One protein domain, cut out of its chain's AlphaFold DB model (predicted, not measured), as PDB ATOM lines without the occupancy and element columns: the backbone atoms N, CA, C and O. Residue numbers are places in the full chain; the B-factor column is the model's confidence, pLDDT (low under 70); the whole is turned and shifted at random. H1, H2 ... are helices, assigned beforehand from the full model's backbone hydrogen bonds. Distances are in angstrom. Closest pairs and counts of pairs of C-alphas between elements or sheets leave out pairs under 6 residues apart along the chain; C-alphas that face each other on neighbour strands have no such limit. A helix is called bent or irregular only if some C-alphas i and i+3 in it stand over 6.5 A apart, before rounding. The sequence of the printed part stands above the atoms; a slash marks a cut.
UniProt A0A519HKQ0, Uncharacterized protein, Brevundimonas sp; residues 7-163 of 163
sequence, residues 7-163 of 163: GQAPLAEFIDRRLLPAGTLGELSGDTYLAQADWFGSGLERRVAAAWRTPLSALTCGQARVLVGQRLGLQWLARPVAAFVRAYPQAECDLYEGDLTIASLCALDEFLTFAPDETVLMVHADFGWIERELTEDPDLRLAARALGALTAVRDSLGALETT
ATOM      1  N   GLY A   7      49.857  90.281  80.625       83.25
ATOM      2  CA  GLY A   7      50.962  91.205  80.899       83.25
ATOM      3  C   GLY A   7      51.708  90.945  82.215       83.25
ATOM      4  O   GLY A   7      52.916  91.191  82.320       83.25
ATOM      5  N   GLN A   8      51.009  90.401  83.214       91.81
ATOM      6  CA  GLN A   8      51.578  90.040  84.516       91.81
ATOM      7  C   GLN A   8      52.079  88.594  84.572       91.81
ATOM      8  O   GLN A   8      52.869  88.262  85.456       91.81
ATOM      9  N   ALA A   9      51.642  87.742  83.645       93.81
ATOM     10  CA  ALA A   9      52.075  86.359  83.590       93.81
ATOM     11  C   ALA A   9      53.553  86.269  83.149       93.81
ATOM     12  O   ALA A   9      53.993  87.036  82.280       93.81
ATOM     13  N   PRO A  10      54.347  85.357  83.738       96.00
ATOM     14  CA  PRO A  10      55.700  85.078  83.277       96.00
ATOM     15  C   PRO A  10      55.706  84.617  81.818       96.00
ATOM     16  O   PRO A  10      54.976  83.700  81.445       96.00
ATOM     17  N   LEU A  11      56.606  85.176  81.003       95.75
ATOM     18  CA  LEU A  11      56.795  84.771  79.606       95.75
ATOM     19  C   LEU A  11      57.048  83.256  79.490       95.75
ATOM     20  O   LEU A  11      56.560  82.596  78.577       95.75
ATOM     21  N   ALA A  12      57.759  82.702  80.475       96.19
ATOM     22  CA  ALA A  12      58.113  81.291  80.602       96.19
ATOM     23  C   ALA A  12      56.921  80.316  80.716       96.19
ATOM     24  O   ALA A  12      57.140  79.103  80.691       96.19
ATOM     25  N   GLU A  13      55.692  80.803  80.900       95.62
ATOM     26  CA  GLU A  13      54.476  79.976  80.892       95.62
ATOM     27  C   GLU A  13      53.966  79.683  79.474       95.62
ATOM     28  O   GLU A  13      53.219  78.727  79.277       95.62
ATOM     29  N   PHE A  14      54.404  80.461  78.481       95.56
ATOM     30  CA  PHE A  14      53.872  80.434  77.114       95.56
ATOM     31  C   PHE A  14      54.867  79.914  76.070       95.56
ATOM     32  O   PHE A  14      54.521  79.767  74.898       95.56
ATOM     33  N   ILE A  15      56.109  79.644  76.474       95.94
ATOM     34  CA  ILE A  15      57.192  79.190  75.593       95.94
ATOM     35  C   ILE A  15      57.957  78.020  76.215       95.94
ATOM     36  O   ILE A  15      57.866  77.765  77.418       95.94
ATOM     37  N   ASP A  16      58.768  77.325  75.412       95.19
ATOM     38  CA  ASP A  16      59.737  76.370  75.956       95.19
ATOM     39  C   ASP A  16      60.756  77.124  76.826       95.19
ATOM     40  O   ASP A  16      61.490  77.993  76.353       95.19
ATOM     41  N   ARG A  17      60.821  76.770  78.112       92.75
ATOM     42  CA  ARG A  17      61.735  77.379  79.088       92.75
ATOM     43  C   ARG A  17      63.205  77.267  78.694       92.75
ATOM     44  O   ARG A  17      64.003  78.075  79.150       92.75
ATOM     45  N   ARG A  18      63.573  76.305  77.842       93.94
ATOM     46  CA  ARG A  18      64.939  76.168  77.305       93.94
ATOM     47  C   ARG A  18      65.349  77.340  76.412       93.94
ATOM     48  O   ARG A  18      66.536  77.506  76.157       93.94
ATOM     49  N   LEU A  19      64.390  78.138  75.940       93.56
ATOM     50  CA  LEU A  19      64.650  79.359  75.178       93.56
ATOM     51  C   LEU A  19      65.098  80.526  76.067       93.56
ATOM     52  O   LEU A  19      65.598  81.518  75.543       93.56
ATOM     53  N   LEU A  20      64.921  80.424  77.388       94.19
ATOM     54  CA  LEU A  20      65.317  81.458  78.337       94.19
ATOM     55  C   LEU A  20      66.686  81.113  78.938       94.19
ATOM     56  O   LEU A  20      66.818  80.072  79.589       94.19
ATOM     57  N   PRO A  21      67.707  81.971  78.764       93.38
ATOM     58  CA  PRO A  21      68.959  81.797  79.477       93.38
ATOM     59  C   PRO A  21      68.752  81.936  80.991       93.38
ATOM     60  O   PRO A  21      67.823  82.594  81.465       93.38
ATOM     61  N   ALA A  22      69.628  81.294  81.760       94.50
ATOM     62  CA  ALA A  22      69.618  81.412  83.211       94.50
ATOM     63  C   ALA A  22      70.148  82.788  83.649       94.50
ATOM     64  O   ALA A  22      71.094  83.304  83.058       94.50
ATOM     65  N   GLY A  23      69.567  83.333  84.719       94.88
ATOM     66  CA  GLY A  23      69.972  84.612  85.304       94.88
ATOM     67  C   GLY A  23      69.112  85.795  84.864       94.88
ATOM     68  O   GLY A  23      68.013  85.639  84.326       94.88
ATOM     69  N   THR A  24      69.606  86.988  85.161       96.44
ATOM     70  CA  THR A  24      69.011  88.286  84.822       96.44
ATOM     71  C   THR A  24      69.713  88.906  83.615       96.44
ATOM     72  O   THR A  24      70.828  88.519  83.263       96.44
ATOM     73  N   LEU A  25      69.108  89.920  82.991       94.75
ATOM     74  CA  LEU A  25      69.787  90.651  81.917       94.75
ATOM     75  C   LEU A  25      71.022  91.402  82.417       94.75
ATOM     76  O   LEU A  25      72.012  91.463  81.694       94.75
ATOM     77  N   GLY A  26      71.007  91.913  83.650       93.12
ATOM     78  CA  GLY A  26      72.188  92.542  84.248       93.12
ATOM     79  C   GLY A  26      73.370  91.584  84.392       93.12
ATOM     80  O   GLY A  26      74.499  91.945  84.073       93.12
ATOM     81  N   GLU A  27      73.116  90.341  84.802       94.19
ATOM     82  CA  GLU A  27      74.154  89.305  84.894       94.19
ATOM     83  C   GLU A  27      74.667  88.891  83.511       94.19
ATOM     84  O   GLU A  27      75.874  88.779  83.310       94.19
ATOM     85  N   LEU A  28      73.759  88.688  82.552       94.56
ATOM     86  CA  LEU A  28      74.100  88.220  81.206       94.56
ATOM     87  C   LEU A  28      74.857  89.268  80.382       94.56
ATOM     88  O   LEU A  28      75.744  88.916  79.606       94.56
ATOM     89  N   SER A  29      74.508  90.543  80.546       92.75
ATOM     90  CA  SER A  29      75.160  91.660  79.854       92.75
ATOM     91  C   SER A  29      76.427  92.153  80.548       92.75
ATOM     92  O   SER A  29      77.237  92.831  79.920       92.75
ATOM     93  N   GLY A  30      76.589  91.862  81.842       90.00
ATOM     94  CA  GLY A  30      77.568  92.536  82.695       90.00
ATOM     95  C   GLY A  30      77.241  94.014  82.954       90.00
ATOM     96  O   GLY A  30      78.036  94.705  83.592       90.00
ATOM     97  N   ASP A  31      76.092  94.510  82.481       84.25
ATOM     98  CA  ASP A  31      75.655  95.890  82.656       84.25
ATOM     99  C   ASP A  31      74.728  96.010  83.869       84.25
ATOM    100  O   ASP A  31      73.535  95.691  83.835       84.25
ATOM    101  N   THR A  32      75.287  96.520  84.962       78.56
ATOM    102  CA  THR A  32      74.521  96.834  86.170       78.56
ATOM    103  C   THR A  32      73.972  98.259  86.186       78.56
ATOM    104  O   THR A  32      73.240  98.593  87.112       78.56
ATOM    105  N   TYR A  33      74.314  99.120  85.225       79.69
ATOM    106  CA  TYR A  33      73.886 100.523  85.217       79.69
ATOM    107  C   TYR A  33      72.380 100.640  84.986       79.69
ATOM    108  O   TYR A  33      71.681 101.307  85.748       79.69
ATOM    109  N   LEU A  34      71.845  99.888  84.019       80.81
ATOM    110  CA  LEU A  34      70.401  99.834  83.758       80.81
ATOM    111  C   LEU A  34      69.590  99.282  84.942       80.81
ATOM    112  O   LEU A  34      68.386  99.505  85.022       80.81
ATOM    113  N   ALA A  35      70.238  98.604  85.893       75.44
ATOM    114  CA  ALA A  35      69.611  98.105  87.113       75.44
ATOM    115  C   ALA A  35      69.436  99.177  88.213       75.44
ATOM    116  O   ALA A  35      68.791  98.894  89.226       75.44
ATOM    117  N   GLN A  36      70.004 100.378  88.047       75.44
ATOM    118  CA  GLN A  36      70.158 101.390  89.105       75.44
ATOM    119  C   GLN A  36      69.209 102.593  88.982       75.44
ATOM    120  O   GLN A  36      69.573 103.690  89.396       75.44
ATOM    121  N   ALA A  37      67.988 102.424  88.455       73.50
ATOM    122  CA  ALA A  37      67.025 103.531  88.455       73.50
ATOM    123  C   ALA A  37      66.814 104.063  89.885       73.50
ATOM    124  O   ALA A  37      66.397 103.324  90.784       73.50
ATOM    125  N   ASP A  38      67.128 105.341  90.083       69.00
ATOM    126  CA  ASP A  38      66.988 106.028  91.357       69.00
ATOM    127  C   ASP A  38      65.535 106.489  91.583       69.00
ATOM    128  O   ASP A  38      64.635 106.279  90.762       69.00
ATOM    129  N   TRP A  39      65.271 107.108  92.736       60.50
ATOM    130  CA  TRP A  39      63.937 107.633  93.045       60.50
ATOM    131  C   TRP A  39      63.492 108.770  92.112       60.50
ATOM    132  O   TRP A  39      62.287 109.020  92.019       60.50
ATOM    133  N   PHE A  40      64.432 109.428  91.428       71.69
ATOM    134  CA  PHE A  40      64.178 110.538  90.509       71.69
ATOM    135  C   PHE A  40      63.946 110.079  89.063       71.69
ATOM    136  O   PHE A  40      63.446 110.862  88.256       71.69
ATOM    137  N   GLY A  41      64.230 108.812  88.758       77.75
ATOM    138  CA  GLY A  41      63.963 108.198  87.469       77.75
ATOM    139  C   GLY A  41      62.485 108.237  87.077       77.75
ATOM    140  O   GLY A  41      61.564 108.048  87.885       77.75
ATOM    141  N   SER A  42      62.262 108.442  85.786       87.62
ATOM    142  CA  SER A  42      60.968 108.341  85.128       87.62
ATOM    143  C   SER A  42      60.313 106.972  85.358       87.62
ATOM    144  O   SER A  42      60.950 105.964  85.679       87.62
ATOM    145  N   GLY A  43      58.993 106.904  85.154       89.38
ATOM    146  CA  GLY A  43      58.258 105.639  85.249       89.38
ATOM    147  C   GLY A  43      58.831 104.547  84.338       89.38
ATOM    148  O   GLY A  43      58.912 103.395  84.756       89.38
ATOM    149  N   LEU A  44      59.279 104.914  83.134       89.88
ATOM    150  CA  LEU A  44      59.893 103.989  82.184       89.88
ATOM    151  C   LEU A  44      61.239 103.459  82.691       89.88
ATOM    152  O   LEU A  44      61.434 102.248  82.693       89.88
ATOM    153  N   GLU A  45      62.123 104.328  83.188       91.50
ATOM    154  CA  GLU A  45      63.426 103.920  83.740       91.50
ATOM    155  C   GLU A  45      63.257 102.941  84.903       91.50
ATOM    156  O   GLU A  45      63.923 101.909  84.951       91.50
ATOM    157  N   ARG A  46      62.292 103.189  85.796       91.62
ATOM    158  CA  ARG A  46      61.996 102.266  86.903       91.62
ATOM    159  C   ARG A  46      61.480 100.912  86.420       91.62
ATOM    160  O   ARG A  46      61.851  99.885  86.986       91.62
ATOM    161  N   ARG A  47      60.646 100.888  85.375       92.88
ATOM    162  CA  ARG A  47      60.143  99.639  84.774       92.88
ATOM    163  C   ARG A  47      61.253  98.856  84.078       92.88
ATOM    164  O   ARG A  47      61.319  97.644  84.260       92.88
ATOM    165  N   VAL A  48      62.131  99.539  83.343       94.69
ATOM    166  CA  VAL A  48      63.323  98.939  82.730       94.69
ATOM    167  C   VAL A  48      64.227  98.359  83.812       94.69
ATOM    168  O   VAL A  48      64.541  97.179  83.748       94.69
ATOM    169  N   ALA A  49      64.565  99.121  84.854       93.69
ATOM    170  CA  ALA A  49      65.437  98.649  85.930       93.69
ATOM    171  C   ALA A  49      64.844  97.490  86.742       93.69
ATOM    172  O   ALA A  49      65.575  96.631  87.240       93.69
ATOM    173  N   ALA A  50      63.519  97.453  86.899       94.06
ATOM    174  CA  ALA A  50      62.839  96.298  87.467       94.06
ATOM    175  C   ALA A  50      62.999  95.078  86.549       94.06
ATOM    176  O   ALA A  50      63.517  94.060  86.996       94.06
ATOM    177  N   ALA A  51      62.641  95.206  85.268       95.75
ATOM    178  CA  ALA A  51      62.738  94.128  84.285       95.75
ATOM    179  C   ALA A  51      64.179  93.609  84.104       95.75
ATOM    180  O   ALA A  51      64.392  92.406  84.010       95.75
ATOM    181  N   TRP A  52      65.171  94.501  84.128       95.94
ATOM    182  CA  TRP A  52      66.593  94.182  83.968       95.94
ATOM    183  C   TRP A  52      67.149  93.302  85.096       95.94
ATOM    184  O   TRP A  52      68.062  92.505  84.873       95.94
ATOM    185  N   ARG A  53      66.582  93.435  86.305       95.06
ATOM    186  CA  ARG A  53      66.924  92.643  87.499       95.06
ATOM    187  C   ARG A  53      66.041  91.413  87.688       95.06
ATOM    188  O   ARG A  53      66.322  90.605  88.571       95.06
ATOM    189  N   THR A  54      64.967  91.271  86.918       96.50
ATOM    190  CA  THR A  54      64.112  90.089  87.009       96.50
ATOM    191  C   THR A  54      64.848  88.896  86.394       96.50
ATOM    192  O   THR A  54      65.355  89.009  85.274       96.50
ATOM    193  N   PRO A  55      64.911  87.735  87.075       97.19
ATOM    194  CA  PRO A  55      65.370  86.505  86.440       97.19
ATOM    195  C   PRO A  55      64.543  86.229  85.186       97.19
ATOM    196  O   PRO A  55      63.319  86.329  85.234       97.19
ATOM    197  N   LEU A  56      65.168  85.845  84.073       96.75
ATOM    198  CA  LEU A  56      64.458  85.671  82.801       96.75
ATOM    199  C   LEU A  56      63.328  84.632  82.871       96.75
ATOM    200  O   LEU A  56      62.323  84.762  82.179       96.75
ATOM    201  N   SER A  57      63.440  83.650  83.765       96.31
ATOM    202  CA  SER A  57      62.389  82.670  84.067       96.31
ATOM    203  C   SER A  57      61.143  83.258  84.743       96.31
ATOM    204  O   SER A  57      60.082  82.638  84.695       96.31
ATOM    205  N   ALA A  58      61.264  84.429  85.366       97.00
ATOM    206  CA  ALA A  58      60.196  85.166  86.035       97.00
ATOM    207  C   ALA A  58      59.843  86.485  85.322       97.00
ATOM    208  O   ALA A  58      58.978  87.220  85.797       97.00
ATOM    209  N   LEU A  59      60.505  86.800  84.201       96.94
ATOM    210  CA  LEU A  59      60.240  88.000  83.415       96.94
ATOM    211  C   LEU A  59      58.810  87.942  82.873       96.94
ATOM    212  O   LEU A  59      58.453  87.001  82.159       96.94
ATOM    213  N   THR A  60      57.986  88.931  83.212       97.38
ATOM    214  CA  THR A  60      56.594  88.960  82.741       97.38
ATOM    215  C   THR A  60      56.507  89.382  81.278       97.38
ATOM    216  O   THR A  60      57.405  90.059  80.766       97.38
ATOM    217  N   CYS A  61      55.409  89.046  80.599       97.44
ATOM    218  CA  CYS A  61      55.170  89.496  79.226       97.44
ATOM    219  C   CYS A  61      55.225  91.030  79.109       97.44
ATOM    220  O   CYS A  61      55.848  91.561  78.190       97.44
ATOM    221  N   GLY A  62      54.674  91.763  80.081       96.88
ATOM    222  CA  GLY A  62      54.747  93.226  80.114       96.88
ATOM    223  C   GLY A  62      56.156  93.773  80.339       96.88
ATOM    224  O   GLY A  62      56.526  94.793  79.758       96.88
ATOM    225  N   GLN A  63      56.987  93.090  81.129       97.06
ATOM    226  CA  GLN A  63      58.402  93.442  81.270       97.06
ATOM    227  C   GLN A  63      59.181  93.169  79.977       97.06
ATOM    228  O   GLN A  63      59.950  94.028  79.543       97.06
ATOM    229  N   ALA A  64      58.942  92.024  79.330       97.88
ATOM    230  CA  ALA A  64      59.526  91.700  78.031       97.88
ATOM    231  C   ALA A  64      59.146  92.752  76.978       97.88
ATOM    232  O   ALA A  64      60.020  93.262  76.281       97.88
ATOM    233  N   ARG A  65      57.875  93.169  76.936       97.38
ATOM    234  CA  ARG A  65      57.412  94.251  76.061       97.38
ATOM    235  C   ARG A  65      58.156  95.553  76.307       97.38
ATOM    236  O   ARG A  65      58.567  96.190  75.340       97.38
ATOM    237  N   VAL A  66      58.318  95.975  77.564       96.75
ATOM    238  CA  VAL A  66      59.052  97.213  77.885       96.75
ATOM    239  C   VAL A  66      60.474  97.143  77.339       96.75
ATOM    240  O   VAL A  66      60.914  98.075  76.673       96.75
ATOM    241  N   LEU A  67      61.172  96.033  77.580       97.75
ATOM    242  CA  LEU A  67      62.553  95.847  77.143       97.75
ATOM    243  C   LEU A  67      62.675  95.824  75.615       97.75
ATOM    244  O   LEU A  67      63.475  96.577  75.063       97.75
ATOM    245  N   VAL A  68      61.832  95.048  74.927       98.12
ATOM    246  CA  VAL A  68      61.817  94.974  73.456       98.12
ATOM    247  C   VAL A  68      61.462  96.327  72.840       98.12
ATOM    248  O   VAL A  68      62.137  96.777  71.917       98.12
ATOM    249  N   GLY A  69      60.470  97.030  73.393       96.44
ATOM    250  CA  GLY A  69      60.082  98.365  72.938       96.44
ATOM    251  C   GLY A  69      61.194  99.410  73.074       96.44
ATOM    252  O   GLY A  69      61.241 100.347  72.281       96.44
ATOM    253  N   GLN A  70      62.105  99.239  74.038       96.19
ATOM    254  CA  GLN A  70      63.306 100.069  74.206       96.19
ATOM    255  C   GLN A  70      64.554  99.491  73.517       96.19
ATOM    256  O   GLN A  70      65.633 100.063  73.641       96.19
ATOM    257  N   ARG A  71      64.426  98.373  72.790       97.25
ATOM    258  CA  ARG A  71      65.533  97.629  72.158       97.25
ATOM    259  C   ARG A  71      66.634  97.207  73.137       97.25
ATOM    260  O   ARG A  71      67.811  97.161  72.791       97.25
ATOM    261  N   LEU A  72      66.256  96.872  74.367       96.69
ATOM    262  CA  LEU A  72      67.176  96.459  75.422       96.69
ATOM    263  C   LEU A  72      67.195  94.936  75.570       96.69
ATOM    264  O   LEU A  72      66.153  94.284  75.569       96.69
ATOM    265  N   GLY A  73      68.392  94.366  75.725       95.81
ATOM    266  CA  GLY A  73      68.567  92.935  75.995       95.81
ATOM    267  C   GLY A  73      68.160  92.002  74.847       95.81
ATOM    268  O   GLY A  73      67.975  90.807  75.077       95.81
ATOM    269  N   LEU A  74      68.023  92.515  73.617       97.94
ATOM    270  CA  LEU A  74      67.525  91.744  72.469       97.94
ATOM    271  C   LEU A  74      68.376  90.511  72.147       97.94
ATOM    272  O   LEU A  74      67.821  89.498  71.740       97.94
ATOM    273  N   GLN A  75      69.682  90.543  72.423       97.75
ATOM    274  CA  GLN A  75      70.558  89.381  72.255       97.75
ATOM    275  C   GLN A  75      70.081  88.140  73.035       97.75
ATOM    276  O   GLN A  75      70.298  87.016  72.592       97.75
ATOM    277  N   TRP A  76      69.408  88.331  74.173       97.88
ATOM    278  CA  TRP A  76      68.871  87.239  74.995       97.88
ATOM    279  C   TRP A  76      67.355  87.082  74.864       97.88
ATOM    280  O   TRP A  76      66.826  86.007  75.142       97.88
ATOM    281  N   LEU A  77      66.652  88.143  74.454       98.19
ATOM    282  CA  LEU A  77      65.192  88.167  74.377       98.19
ATOM    283  C   LEU A  77      64.624  87.865  72.990       98.19
ATOM    284  O   LEU A  77      63.494  87.390  72.922       98.19
ATOM    285  N   ALA A  78      65.363  88.098  71.902       98.38
ATOM    286  CA  ALA A  78      64.839  87.945  70.541       98.38
ATOM    287  C   ALA A  78      64.250  86.549  70.314       98.38
ATOM    288  O   ALA A  78      63.108  86.409  69.891       98.38
ATOM    289  N   ARG A  79      64.996  85.511  70.701       98.19
ATOM    290  CA  ARG A  79      64.586  84.113  70.550       98.19
ATOM    291  C   ARG A  79      63.292  83.757  71.306       98.19
ATOM    292  O   ARG A  79      62.339  83.319  70.660       98.19
ATOM    293  N   PRO A  80      63.210  83.917  72.643       98.12
ATOM    294  CA  PRO A  80      61.989  83.596  73.381       98.12
ATOM    295  C   PRO A  80      60.804  84.488  72.981       98.12
ATOM    296  O   PRO A  80      59.675  84.003  72.922       98.12
ATOM    297  N   VAL A  81      61.042  85.764  72.660       98.50
ATOM    298  CA  VAL A  81      59.976  86.680  72.231       98.50
ATOM    299  C   VAL A  81      59.448  86.317  70.847       98.50
ATOM    300  O   VAL A  81      58.235  86.292  70.668       98.50
ATOM    301  N   ALA A  82      60.308  85.967  69.887       98.62
ATOM    302  CA  ALA A  82      59.870  85.533  68.562       98.62
ATOM    303  C   ALA A  82      58.979  84.286  68.646       98.62
ATOM    304  O   ALA A  82      57.916  84.226  68.023       98.62
ATOM    305  N   ALA A  83      59.362  83.319  69.486       98.31
ATOM    306  CA  ALA A  83      58.555  82.130  69.744       98.31
ATOM    307  C   ALA A  83      57.183  82.476  70.350       98.31
ATOM    308  O   ALA A  83      56.173  81.908  69.928       98.31
ATOM    309  N   PHE A  84      57.145  83.413  71.302       98.12
ATOM    310  CA  PHE A  84      55.907  83.891  71.916       98.12
ATOM    311  C   PHE A  84      55.007  84.615  70.909       98.12
ATOM    312  O   PHE A  84      53.851  84.239  70.750       98.12
ATOM    313  N   VAL A  85      55.538  85.609  70.192       98.19
ATOM    314  CA  VAL A  85      54.791  86.424  69.219       98.19
ATOM    315  C   VAL A  85      54.215  85.560  68.104       98.19
ATOM    316  O   VAL A  85      53.071  85.754  67.709       98.19
ATOM    317  N   ARG A  86      54.962  84.554  67.636       97.62
ATOM    318  CA  ARG A  86      54.453  83.586  66.659       97.62
ATOM    319  C   ARG A  86      53.198  82.863  67.156       97.62
ATOM    320  O   ARG A  86      52.282  82.624  66.377       97.62
ATOM    321  N   ALA A  87      53.183  82.463  68.427       96.38
ATOM    322  CA  ALA A  87      52.084  81.699  69.014       96.38
ATOM    323  C   ALA A  87      50.910  82.589  69.459       96.38
ATOM    324  O   ALA A  87      49.759  82.160  69.393       96.38
ATOM    325  N   TYR A  88      51.195  83.820  69.889       96.12
ATOM    326  CA  TYR A  88      50.231  84.748  70.479       96.12
ATOM    327  C   TYR A  88      50.381  86.168  69.895       96.12
ATOM    328  O   TYR A  88      50.666  87.114  70.632       96.12
ATOM    329  N   PRO A  89      50.173  86.359  68.578       96.12
ATOM    330  CA  PRO A  89      50.479  87.623  67.899       96.12
ATOM    331  C   PRO A  89      49.596  88.800  68.343       96.12
ATOM    332  O   PRO A  89      49.972  89.950  68.141       96.12
ATOM    333  N   GLN A  90      48.449  88.523  68.959       94.88
ATOM    334  CA  GLN A  90      47.494  89.499  69.496       94.88
ATOM    335  C   GLN A  90      47.488  89.508  71.040       94.88
ATOM    336  O   GLN A  90      46.522  89.916  71.663       94.88
ATOM    337  N   ALA A  91      48.525  89.019  71.725       93.75
ATOM    338  CA  ALA A  91      48.556  89.125  73.186       93.75
ATOM    339  C   ALA A  91      48.734  90.587  73.636       93.75
ATOM    340  O   ALA A  91      49.668  91.258  73.199       93.75
ATOM    341  N   GLU A  92      47.880  91.064  74.543       94.69
ATOM    342  CA  GLU A  92      48.093  92.324  75.265       94.69
ATOM    343  C   GLU A  92      49.105  92.100  76.396       94.69
ATOM    344  O   GLU A  92      48.834  91.380  77.362       94.69
ATOM    345  N   CYS A  93      50.294  92.693  76.269       94.56
ATOM    346  CA  CYS A  93      51.361  92.529  77.253       94.56
ATOM    347  C   CYS A  93      51.493  93.733  78.198       94.56
ATOM    348  O   CYS A  93      51.936  93.561  79.333       94.56
ATOM    349  N   ASP A  94      51.142  94.944  77.767       92.19
ATOM    350  CA  ASP A  94      51.288  96.165  78.571       92.19
ATOM    351  C   ASP A  94      50.235  97.237  78.262       92.19
ATOM    352  O   ASP A  94      49.577  97.724  79.177       92.19
ATOM    353  N   LEU A  95      50.115  97.651  76.997       88.75
ATOM    354  CA  LEU A  95      49.351  98.843  76.615       88.75
ATOM    355  C   LEU A  95      48.094  98.541  75.803       88.75
ATOM    356  O   LEU A  95      47.086  99.219  75.983       88.75
ATOM    357  N   TYR A  96      48.200  97.619  74.852       91.19
ATOM    358  CA  TYR A  96      47.139  97.275  73.911       91.19
ATOM    359  C   TYR A  96      47.404  95.905  73.281       91.19
ATOM    360  O   TYR A  96      48.502  95.349  73.390       91.19
ATOM    361  N   GLU A  97      46.389  95.365  72.616       92.75
ATOM    362  CA  GLU A  97      46.437  94.064  71.958       92.75
ATOM    363  C   GLU A  97      47.567  93.985  70.912       92.75
ATOM    364  O   GLU A  97      47.657  94.803  70.000       92.75
ATOM    365  N   GLY A  98      48.472  93.012  71.054       95.12
ATOM    366  CA  GLY A  98      49.593  92.827  70.127       95.12
ATOM    367  C   GLY A  98      50.731  93.846  70.278       95.12
ATOM    368  O   GLY A  98      51.602  93.931  69.411       95.12
ATOM    369  N   ASP A  99      50.794  94.606  71.369       95.50
ATOM    370  CA  ASP A  99      51.846  95.602  71.604       95.50
ATOM    371  C   ASP A  99      53.280  95.034  71.594       95.50
ATOM    372  O   ASP A  99      54.200  95.684  71.084       95.50
ATOM    373  N   LEU A 100      53.492  93.817  72.108       97.44
ATOM    374  CA  LEU A 100      54.773  93.111  72.005       97.44
ATOM    375  C   LEU A 100      55.076  92.698  70.560       97.44
ATOM    376  O   LEU A 100      56.229  92.779  70.134       97.44
ATOM    377  N   THR A 101      54.061  92.311  69.789       98.06
ATOM    378  CA  THR A 101      54.198  91.992  68.362       98.06
ATOM    379  C   THR A 101      54.650  93.213  67.578       98.06
ATOM    380  O   THR A 101      55.663  93.149  66.886       98.06
ATOM    381  N   ILE A 102      53.971  94.352  67.745       98.06
ATOM    382  CA  ILE A 102      54.340  95.609  67.080       98.06
ATOM    383  C   ILE A 102      55.766  96.027  67.454       98.06
ATOM    384  O   ILE A 102      56.549  96.397  66.577       98.06
ATOM    385  N   ALA A 103      56.134  95.930  68.736       98.00
ATOM    386  CA  ALA A 103      57.490  96.230  69.188       98.00
ATOM    387  C   ALA A 103      58.537  95.297  68.550       98.00
ATOM    388  O   ALA A 103      59.574  95.774  68.092       98.00
ATOM    389  N   SER A 104      58.244  93.996  68.469       98.50
ATOM    390  CA  SER A 104      59.142  92.983  67.896       98.50
ATOM    391  C   SER A 104      59.330  93.174  66.391       98.50
ATOM    392  O   SER A 104      60.459  93.184  65.913       98.50
ATOM    393  N   LEU A 105      58.249  93.428  65.648       98.25
ATOM    394  CA  LEU A 105      58.306  93.734  64.215       98.25
ATOM    395  C   LEU A 105      59.029  95.057  63.929       98.25
ATOM    396  O   LEU A 105      59.704  95.196  62.914       98.25
ATOM    397  N   CYS A 106      58.951  96.040  64.828       97.56
ATOM    398  CA  CYS A 106      59.755  97.253  64.691       97.56
ATOM    399  C   CYS A 106      61.258  96.996  64.908       97.56
ATOM    400  O   CYS A 106      62.068  97.772  64.398       97.56
ATOM    401  N   ALA A 107      61.631  95.962  65.668       97.81
ATOM    402  CA  ALA A 107      63.007  95.547  65.968       97.81
ATOM    403  C   ALA A 107      63.445  94.313  65.149       97.81
ATOM    404  O   ALA A 107      64.282  93.526  65.592       97.81
ATOM    405  N   LEU A 108      62.839  94.108  63.973       96.69
ATOM    406  CA  LEU A 108      62.965  92.860  63.223       96.69
ATOM    407  C   LEU A 108      64.400  92.578  62.747       96.69
ATOM    408  O   LEU A 108      64.816  91.424  62.751       96.69
ATOM    409  N   ASP A 109      65.173  93.615  62.418       96.56
ATOM    410  CA  ASP A 109      66.580  93.480  62.013       96.56
ATOM    411  C   ASP A 109      67.444  92.896  63.143       96.56
ATOM    412  O   ASP A 109      68.257  91.990  62.932       96.56
ATOM    413  N   GLU A 110      67.249  93.367  64.377       98.06
ATOM    414  CA  GLU A 110      67.929  92.810  65.544       98.06
ATOM    415  C   GLU A 110      67.468  91.383  65.844       98.06
ATOM    416  O   GLU A 110      68.277  90.538  66.220       98.06
ATOM    417  N   PHE A 111      66.185  91.092  65.643       98.31
ATOM    418  CA  PHE A 111      65.649  89.742  65.798       98.31
ATOM    419  C   PHE A 111      66.275  88.769  64.791       98.31
ATOM    420  O   PHE A 111      66.749  87.707  65.192       98.31
ATOM    421  N   LEU A 112      66.389  89.163  63.520       97.56
ATOM    422  CA  LEU A 112      67.093  88.389  62.493       97.56
ATOM    423  C   LEU A 112      68.577  88.200  62.826       97.56
ATOM    424  O   LEU A 112      69.143  87.152  62.530       97.56
ATOM    425  N   THR A 113      69.201  89.183  63.478       97.69
ATOM    426  CA  THR A 113      70.604  89.097  63.904       97.69
ATOM    427  C   THR A 113      70.798  88.121  65.069       97.69
ATOM    428  O   THR A 113      71.742  87.332  65.064       97.69
ATOM    429  N   PHE A 114      69.935  88.170  66.087       98.12
ATOM    430  CA  PHE A 114      70.137  87.435  67.342       98.12
ATOM    431  C   PHE A 114      69.402  86.093  67.420       98.12
ATOM    432  O   PHE A 114      69.784  85.237  68.217       98.12
ATOM    433  N   ALA A 115      68.351  85.903  66.626       97.75
ATOM    434  CA  ALA A 115      67.521  84.702  66.620       97.75
ATOM    435  C   ALA A 115      66.930  84.435  65.221       97.75
ATOM    436  O   ALA A 115      65.706  84.467  65.066       97.75
ATOM    437  N   PRO A 116      67.764  84.204  64.187       97.25
ATOM    438  CA  PRO A 116      67.308  84.105  62.800       97.25
ATOM    439  C   PRO A 116      66.229  83.033  62.606       97.25
ATOM    440  O   PRO A 116      65.179  83.329  62.044       97.25
ATOM    441  N   ASP A 117      66.436  81.824  63.133       96.75
ATOM    442  CA  ASP A 117      65.528  80.692  62.919       96.75
ATOM    443  C   ASP A 117      64.138  80.952  63.521       96.75
ATOM    444  O   ASP A 117      63.115  80.826  62.843       96.75
ATOM    445  N   GLU A 118      64.069  81.365  64.790       97.75
ATOM    446  CA  GLU A 118      62.793  81.696  65.426       97.75
ATOM    447  C   GLU A 118      62.132  82.928  64.804       97.75
ATOM    448  O   GLU A 118      60.903  82.981  64.721       97.75
ATOM    449  N   THR A 119      62.923  83.891  64.333       98.00
ATOM    450  CA  THR A 119      62.412  85.096  63.674       98.00
ATOM    451  C   THR A 119      61.798  84.768  62.321       98.00
ATOM    452  O   THR A 119      60.701  85.245  62.040       98.00
ATOM    453  N   VAL A 120      62.422  83.902  61.518       97.56
ATOM    454  CA  VAL A 120      61.837  83.406  60.262       97.56
ATOM    455  C   VAL A 120      60.487  82.737  60.538       97.56
ATOM    456  O   VAL A 120      59.477  83.049  59.910       97.56
ATOM    457  N   LEU A 121      60.414  81.876  61.555       96.88
ATOM    458  CA  LEU A 121      59.149  81.241  61.926       96.88
ATOM    459  C   LEU A 121      58.102  82.251  62.420       96.88
ATOM    460  O   LEU A 121      56.913  82.066  62.168       96.88
ATOM    461  N   MET A 122      58.523  83.301  63.128       97.69
ATOM    462  CA  MET A 122      57.649  84.388  63.564       97.69
ATOM    463  C   MET A 122      57.101  85.180  62.376       97.69
ATOM    464  O   MET A 122      55.899  85.417  62.339       97.69
ATOM    465  N   VAL A 123      57.925  85.563  61.393       97.06
ATOM    466  CA  VAL A 123      57.458  86.372  60.250       97.06
ATOM    467  C   VAL A 123      56.465  85.628  59.363       97.06
ATOM    468  O   VAL A 123      55.670  86.277  58.691       97.06
ATOM    469  N   HIS A 124      56.442  84.296  59.375       95.12
ATOM    470  CA  HIS A 124      55.423  83.508  58.672       95.12
ATOM    471  C   HIS A 124      54.097  83.362  59.442       95.12
ATOM    472  O   HIS A 124      53.156  82.775  58.911       95.12
ATOM    473  N   ALA A 125      53.988  83.896  60.663       95.25
ATOM    474  CA  ALA A 125      52.729  83.903  61.406       95.25
ATOM    475  C   ALA A 125      51.675  84.826  60.768       95.25
ATOM    476  O   ALA A 125      51.976  85.698  59.944       95.25
ATOM    477  N   ASP A 126      50.415  84.642  61.167       94.19
ATOM    478  CA  ASP A 126      49.316  85.491  60.713       94.19
ATOM    479  C   ASP A 126      49.303  86.833  61.467       94.19
ATOM    480  O   ASP A 126      49.038  86.904  62.670       94.19
ATOM    481  N   PHE A 127      49.567  87.905  60.719       95.62
ATOM    482  CA  PHE A 127      49.512  89.291  61.182       95.62
ATOM    483  C   PHE A 127      48.457  90.116  60.435       95.62
ATOM    484  O   PHE A 127      48.480  91.342  60.505       95.62
ATOM    485  N   GLY A 128      47.500  89.475  59.751       94.00
ATOM    486  CA  GLY A 128      46.452  90.171  58.992       94.00
ATOM    487  C   GLY A 128      45.537  91.047  59.857       94.00
ATOM    488  O   GLY A 128      44.783  91.865  59.342       94.00
ATOM    489  N   TRP A 129      45.598  90.905  61.184       94.81
ATOM    490  CA  TRP A 129      44.945  91.823  62.114       94.81
ATOM    491  C   TRP A 129      45.554  93.232  62.077       94.81
ATOM    492  O   TRP A 129      44.798  94.191  62.136       94.81
ATOM    493  N   ILE A 130      46.870  93.375  61.866       94.00
ATOM    494  CA  ILE A 130      47.538  94.689  61.783       94.00
ATOM    495  C   ILE A 130      47.017  95.477  60.574       94.00
ATOM    496  O   ILE A 130      46.786  96.680  60.659       94.00
ATOM    497  N   GLU A 131      46.800  94.796  59.444       91.50
ATOM    498  CA  GLU A 131      46.236  95.400  58.230       91.50
ATOM    499  C   GLU A 131      44.794  95.880  58.439       91.50
ATOM    500  O   GLU A 131      44.419  96.950  57.955       91.50
ATOM    501  N   ARG A 132      43.987  95.111  59.183       93.56
ATOM    502  CA  ARG A 132      42.616  95.503  59.537       93.56
ATOM    503  C   ARG A 132      42.607  96.728  60.446       93.56
ATOM    504  O   ARG A 132      41.922  97.690  60.122       93.56
ATOM    505  N   GLU A 133      43.429  96.732  61.494       90.81
ATOM    506  CA  GLU A 133      43.588  97.884  62.395       90.81
ATOM    507  C   GLU A 133      43.994  99.149  61.627       90.81
ATOM    508  O   GLU A 133      43.394 100.199  61.807       90.81
ATOM    509  N   LEU A 134      44.943  99.054  60.690       89.44
ATOM    510  CA  LEU A 134      45.352 100.192  59.852       89.44
ATOM    511  C   LEU A 134      44.281 100.650  58.853       89.44
ATOM    512  O   LEU A 134      44.315 101.790  58.394       89.44
ATOM    513  N   THR A 135      43.356  99.768  58.482       91.19
ATOM    514  CA  THR A 135      42.206 100.135  57.647       91.19
ATOM    515  C   THR A 135      41.192 100.948  58.455       91.19
ATOM    516  O   THR A 135      40.571 101.862  57.913       91.19
ATOM    517  N   GLU A 136      41.030 100.625  59.739       89.12
ATOM    518  CA  GLU A 136      40.115 101.306  60.660       89.12
ATOM    519  C   GLU A 136      40.708 102.613  61.213       89.12
ATOM    520  O   GLU A 136      40.006 103.624  61.269       89.12
ATOM    521  N   ASP A 137      42.001 102.618  61.545       88.00
ATOM    522  CA  ASP A 137      42.770 103.788  61.978       88.00
ATOM    523  C   ASP A 137      44.112 103.894  61.215       88.00
ATOM    524  O   ASP A 137      45.150 103.360  61.635       88.00
ATOM    525  N   PRO A 138      44.127 104.622  60.081       81.12
ATOM    526  CA  PRO A 138      45.330 104.811  59.270       81.12
ATOM    527  C   PRO A 138      46.457 105.588  59.967       81.12
ATOM    528  O   PRO A 138      47.601 105.553  59.503       81.12
ATOM    529  N   ASP A 139      46.168 106.295  61.065       83.56
ATOM    530  CA  ASP A 139      47.144 107.130  61.768       83.56
ATOM    531  C   ASP A 139      47.994 106.336  62.782       83.56
ATOM    532  O   ASP A 139      48.897 106.899  63.417       83.56
ATOM    533  N   LEU A 140      47.800 105.014  62.888       89.75
ATOM    534  CA  LEU A 140      48.599 104.109  63.724       89.75
ATOM    535  C   LEU A 140      50.025 103.908  63.176       89.75
ATOM    536  O   LEU A 140      50.422 102.839  62.708       89.75
ATOM    537  N   ARG A 141      50.861 104.943  63.301       91.56
ATOM    538  CA  ARG A 141      52.234 104.999  62.754       91.56
ATOM    539  C   ARG A 141      53.118 103.810  63.140       91.56
ATOM    540  O   ARG A 141      53.940 103.380  62.335       91.56
ATOM    541  N   LEU A 142      52.991 103.299  64.368       91.62
ATOM    542  CA  LEU A 142      53.777 102.145  64.823       91.62
ATOM    543  C   LEU A 142      53.340 100.850  64.132       91.62
ATOM    544  O   LEU A 142      54.202 100.081  63.717       91.62
ATOM    545  N   ALA A 143      52.033 100.644  63.959       93.44
ATOM    546  CA  ALA A 143      51.498  99.506  63.220       93.44
ATOM    547  C   ALA A 143      51.914  99.568  61.743       93.44
ATOM    548  O   ALA A 143      52.415  98.583  61.209       93.44
ATOM    549  N   ALA A 144      51.829 100.749  61.119       94.19
ATOM    550  CA  ALA A 144      52.276 100.955  59.741       94.19
ATOM    551  C   ALA A 144      53.773 100.648  59.570       94.19
ATOM    552  O   ALA A 144      54.174  99.968  58.626       94.19
ATOM    553  N   ARG A 145      54.610 101.099  60.515       95.50
ATOM    554  CA  ARG A 145      56.047 100.787  60.527       95.50
ATOM    555  C   ARG A 145      56.309  99.290  60.696       95.50
ATOM    556  O   ARG A 145      57.145  98.749  59.976       95.50
ATOM    557  N   ALA A 146      55.632  98.641  61.641       96.25
ATOM    558  CA  ALA A 146      55.763  97.208  61.893       96.25
ATOM    559  C   ALA A 146      55.379  96.379  60.660       96.25
ATOM    560  O   ALA A 146      56.124  95.482  60.269       96.25
ATOM    561  N   LEU A 147      54.262  96.722  60.012       95.56
ATOM    562  CA  LEU A 147      53.812  96.065  58.789       95.56
ATOM    563  C   LEU A 147      54.797  96.284  57.633       95.56
ATOM    564  O   LEU A 147      55.148  95.334  56.944       95.56
ATOM    565  N   GLY A 148      55.311  97.506  57.463       95.88
ATOM    566  CA  GLY A 148      56.332  97.796  56.455       95.88
ATOM    567  C   GLY A 148      57.610  96.968  56.640       95.88
ATOM    568  O   GLY A 148      58.130  96.420  55.669       95.88
ATOM    569  N   ALA A 149      58.086  96.826  57.882       95.75
ATOM    570  CA  ALA A 149      59.241  95.984  58.201       95.75
ATOM    571  C   ALA A 149      58.971  94.497  57.912       95.75
ATOM    572  O   ALA A 149      59.803  93.821  57.308       95.75
ATOM    573  N   LEU A 150      57.787  94.002  58.288       96.31
ATOM    574  CA  LEU A 150      57.363  92.629  58.021       96.31
ATOM    575  C   LEU A 150      57.330  92.321  56.517       96.31
ATOM    576  O   LEU A 150      57.869  91.298  56.098       96.31
ATOM    577  N   THR A 151      56.726  93.199  55.712       95.88
ATOM    578  CA  THR A 151      56.649  93.034  54.253       95.88
ATOM    579  C   THR A 151      58.039  92.998  53.629       95.88
ATOM    580  O   THR A 151      58.350  92.059  52.905       95.88
ATOM    581  N   ALA A 152      58.916  93.941  53.987       94.81
ATOM    582  CA  ALA A 152      60.275  93.993  53.447       94.81
ATOM    583  C   ALA A 152      61.078  92.705  53.725       94.81
ATOM    584  O   ALA A 152      61.795  92.207  52.852       94.81
ATOM    585  N   VAL A 153      60.944  92.139  54.930       94.31
ATOM    586  CA  VAL A 153      61.607  90.876  55.286       94.31
ATOM    587  C   VAL A 153      60.985  89.691  54.551       94.31
ATOM    588  O   VAL A 153      61.724  88.861  54.025       94.31
ATOM    589  N   ARG A 154      59.653  89.611  54.459       94.56
ATOM    590  CA  ARG A 154      58.969  88.540  53.714       94.56
ATOM    591  C   ARG A 154      59.359  88.531  52.238       94.56
ATOM    592  O   ARG A 154      59.654  87.461  51.712       94.56
ATOM    593  N   ASP A 155      59.428  89.697  51.606       93.44
ATOM    594  CA  ASP A 155      59.860  89.829  50.212       93.44
ATOM    595  C   ASP A 155      61.307  89.346  50.032       93.44
ATOM    596  O   ASP A 155      61.620  88.611  49.094       93.44
ATOM    597  N   SER A 156      62.184  89.702  50.976       90.81
ATOM    598  CA  SER A 156      63.588  89.278  50.966       90.81
ATOM    599  C   SER A 156      63.739  87.761  51.136       90.81
ATOM    600  O   SER A 156      64.560  87.149  50.457       90.81
ATOM    601  N   LEU A 157      62.940  87.139  52.010       88.44
ATOM    602  CA  LEU A 157      62.943  85.686  52.215       88.44
ATOM    603  C   LEU A 157      62.350  84.936  51.015       88.44
ATOM    604  O   LEU A 157      62.934  83.952  50.571       88.44
ATOM    605  N   GLY A 158      61.248  85.425  50.440       82.88
ATOM    606  CA  GLY A 158      60.633  84.824  49.254       82.88
ATOM    607  C   GLY A 158      61.551  84.845  48.027       82.88
ATOM    608  O   GLY A 158      61.579  83.885  47.262       82.88
ATOM    609  N   ALA A 159      62.364  85.896  47.869       67.94
ATOM    610  CA  ALA A 159      63.378  85.956  46.814       67.94
ATOM    611  C   ALA A 159      64.466  84.872  46.972       67.94
ATOM    612  O   ALA A 159      64.941  84.322  45.975       67.94
ATOM    613  N   LEU A 160      64.836  84.528  48.209       63.28
ATOM    614  CA  LEU A 160      65.834  83.492  48.497       63.28
ATOM    615  C   LEU A 160      65.319  82.072  48.210       63.28
ATOM    616  O   LEU A 160      66.119  81.216  47.853       63.28
ATOM    617  N   GLU A 161      64.012  81.817  48.310       61.38
ATOM    618  CA  GLU A 161      63.420  80.496  48.024       61.38
ATOM    619  C   GLU A 161      63.304  80.187  46.519       61.38
ATOM    620  O   GLU A 161      63.163  79.029  46.123       61.38
ATOM    621  N   THR A 162      63.371  81.215  45.669       54.62
ATOM    622  CA  THR A 162      63.271  81.103  44.202       54.62
ATOM    623  C   THR A 162      64.613  80.997  43.465       54.62
ATOM    624  O   THR A 162      64.609  80.936  42.233       54.62
ATOM    625  N   THR A 163      65.742  80.983  44.185       48.56
ATOM    626  CA  THR A 163      67.107  80.966  43.620       48.56
ATOM    627  C   THR A 163      67.798  79.630  43.872       48.56
ATOM    628  O   THR A 163      68.464  79.131  42.936       48.56
TER     629      THR A 163
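Overview. This is residues 7 to 163 of the 163 residues of an uncharacterized protein of Brevundimonas sp (UniProt A0A519HKQ0). Short helices cross one another in a compact core, with H4 and H5 nearest its middle and H3, H6 and H7 packed on H4. The long helix H9 crosses one side of this core and folds back on H8 to make one end of the domain, while H1 and H2 make the other end; residues 158 to 163 stick out. The printed part has 157 residues with nine named helices, H1 to H9 in chain order, and no named strand, so the class is all helix. The whole is compact, with a radius of gyration of the C-alphas of 15.7 A and spans of 49 by 35 by 25 A.

Arrangement. Start at residue 7 and pass residues 7 to 24, which hold no named element, to reach H1, residues 25 to 29. It touches H2, residues 43 to 53, where the closest C-alphas, of Leu 25 and Trp 52, are 5.2 A apart. H2 touches H3, residues 61 to 69, at 71 degrees, only just about perpendicular, closest at the C-alphas of Ala 51 and Gln 63, 5.3 A. Next comes the hub, H4, residues 74 to 87, which touches H3, closest at the C-alphas of Val 68 and Leu 74, 6.6 A. With residues 81 to 85 alone H4 touches H5, residues 99 to 106, closest at the C-alphas of Val 85 and Thr 101, 5.7 A. H3 and H5 touch at a shallow tilt of 27 degrees, the same way, closest at the C-alphas of Arg 65 and Leu 100, 5.0 A. H6, residues 108 to 114, and H7, residues 116 to 123, form a helical hairpin, and both touch H4: the closest C-alphas are Ala 78 and Phe 111 at 5.1 A, and Arg 86 and Met 122 at 4.5 A. H8, residues 128 to 136, and H9, residues 141 to 161, form another helical hairpin at 38 degrees, only just steep, closest at the C-alphas of Ile 130 and Ala 143, 6.4 A. With residues 142 to 150 alone H9 touches H5, closest at the C-alphas of Cys 106 and Ala 146, 4.9 A. Among the pairs that stay apart are H2 and H9. Every O i to N i+4 pair is within hydrogen-bond range in H1, H2, H3, H5, H6, H7, H8 and H9; in H4 it is 8 of 10.

Along the chain. Find C-alpha 25 at (69.787, 90.651, 81.917), where H1 begins. H2 measures 15.8 A from first to last C-alpha. C-alpha 74 at (67.525, 91.744, 72.469) begins H4, which runs 18.7 A and is irregular, but only just: C-alphas 76 and 79 are 6.9 A apart. H9, 30.7 A long, ends at C-alpha 161, (63.420, 80.496, 48.024).

Size, cuts and confidence. The two C-alphas farthest apart, of Trp 39 and Thr 163, are 56.2 A apart. The printed part has no cut and ends at the chain's last residue. Look for long links from H1 to H2 and from H4 to H5. The mean pLDDT of the printed part is 92.4; residues 38 to 39 and 159 to 163 are under 70.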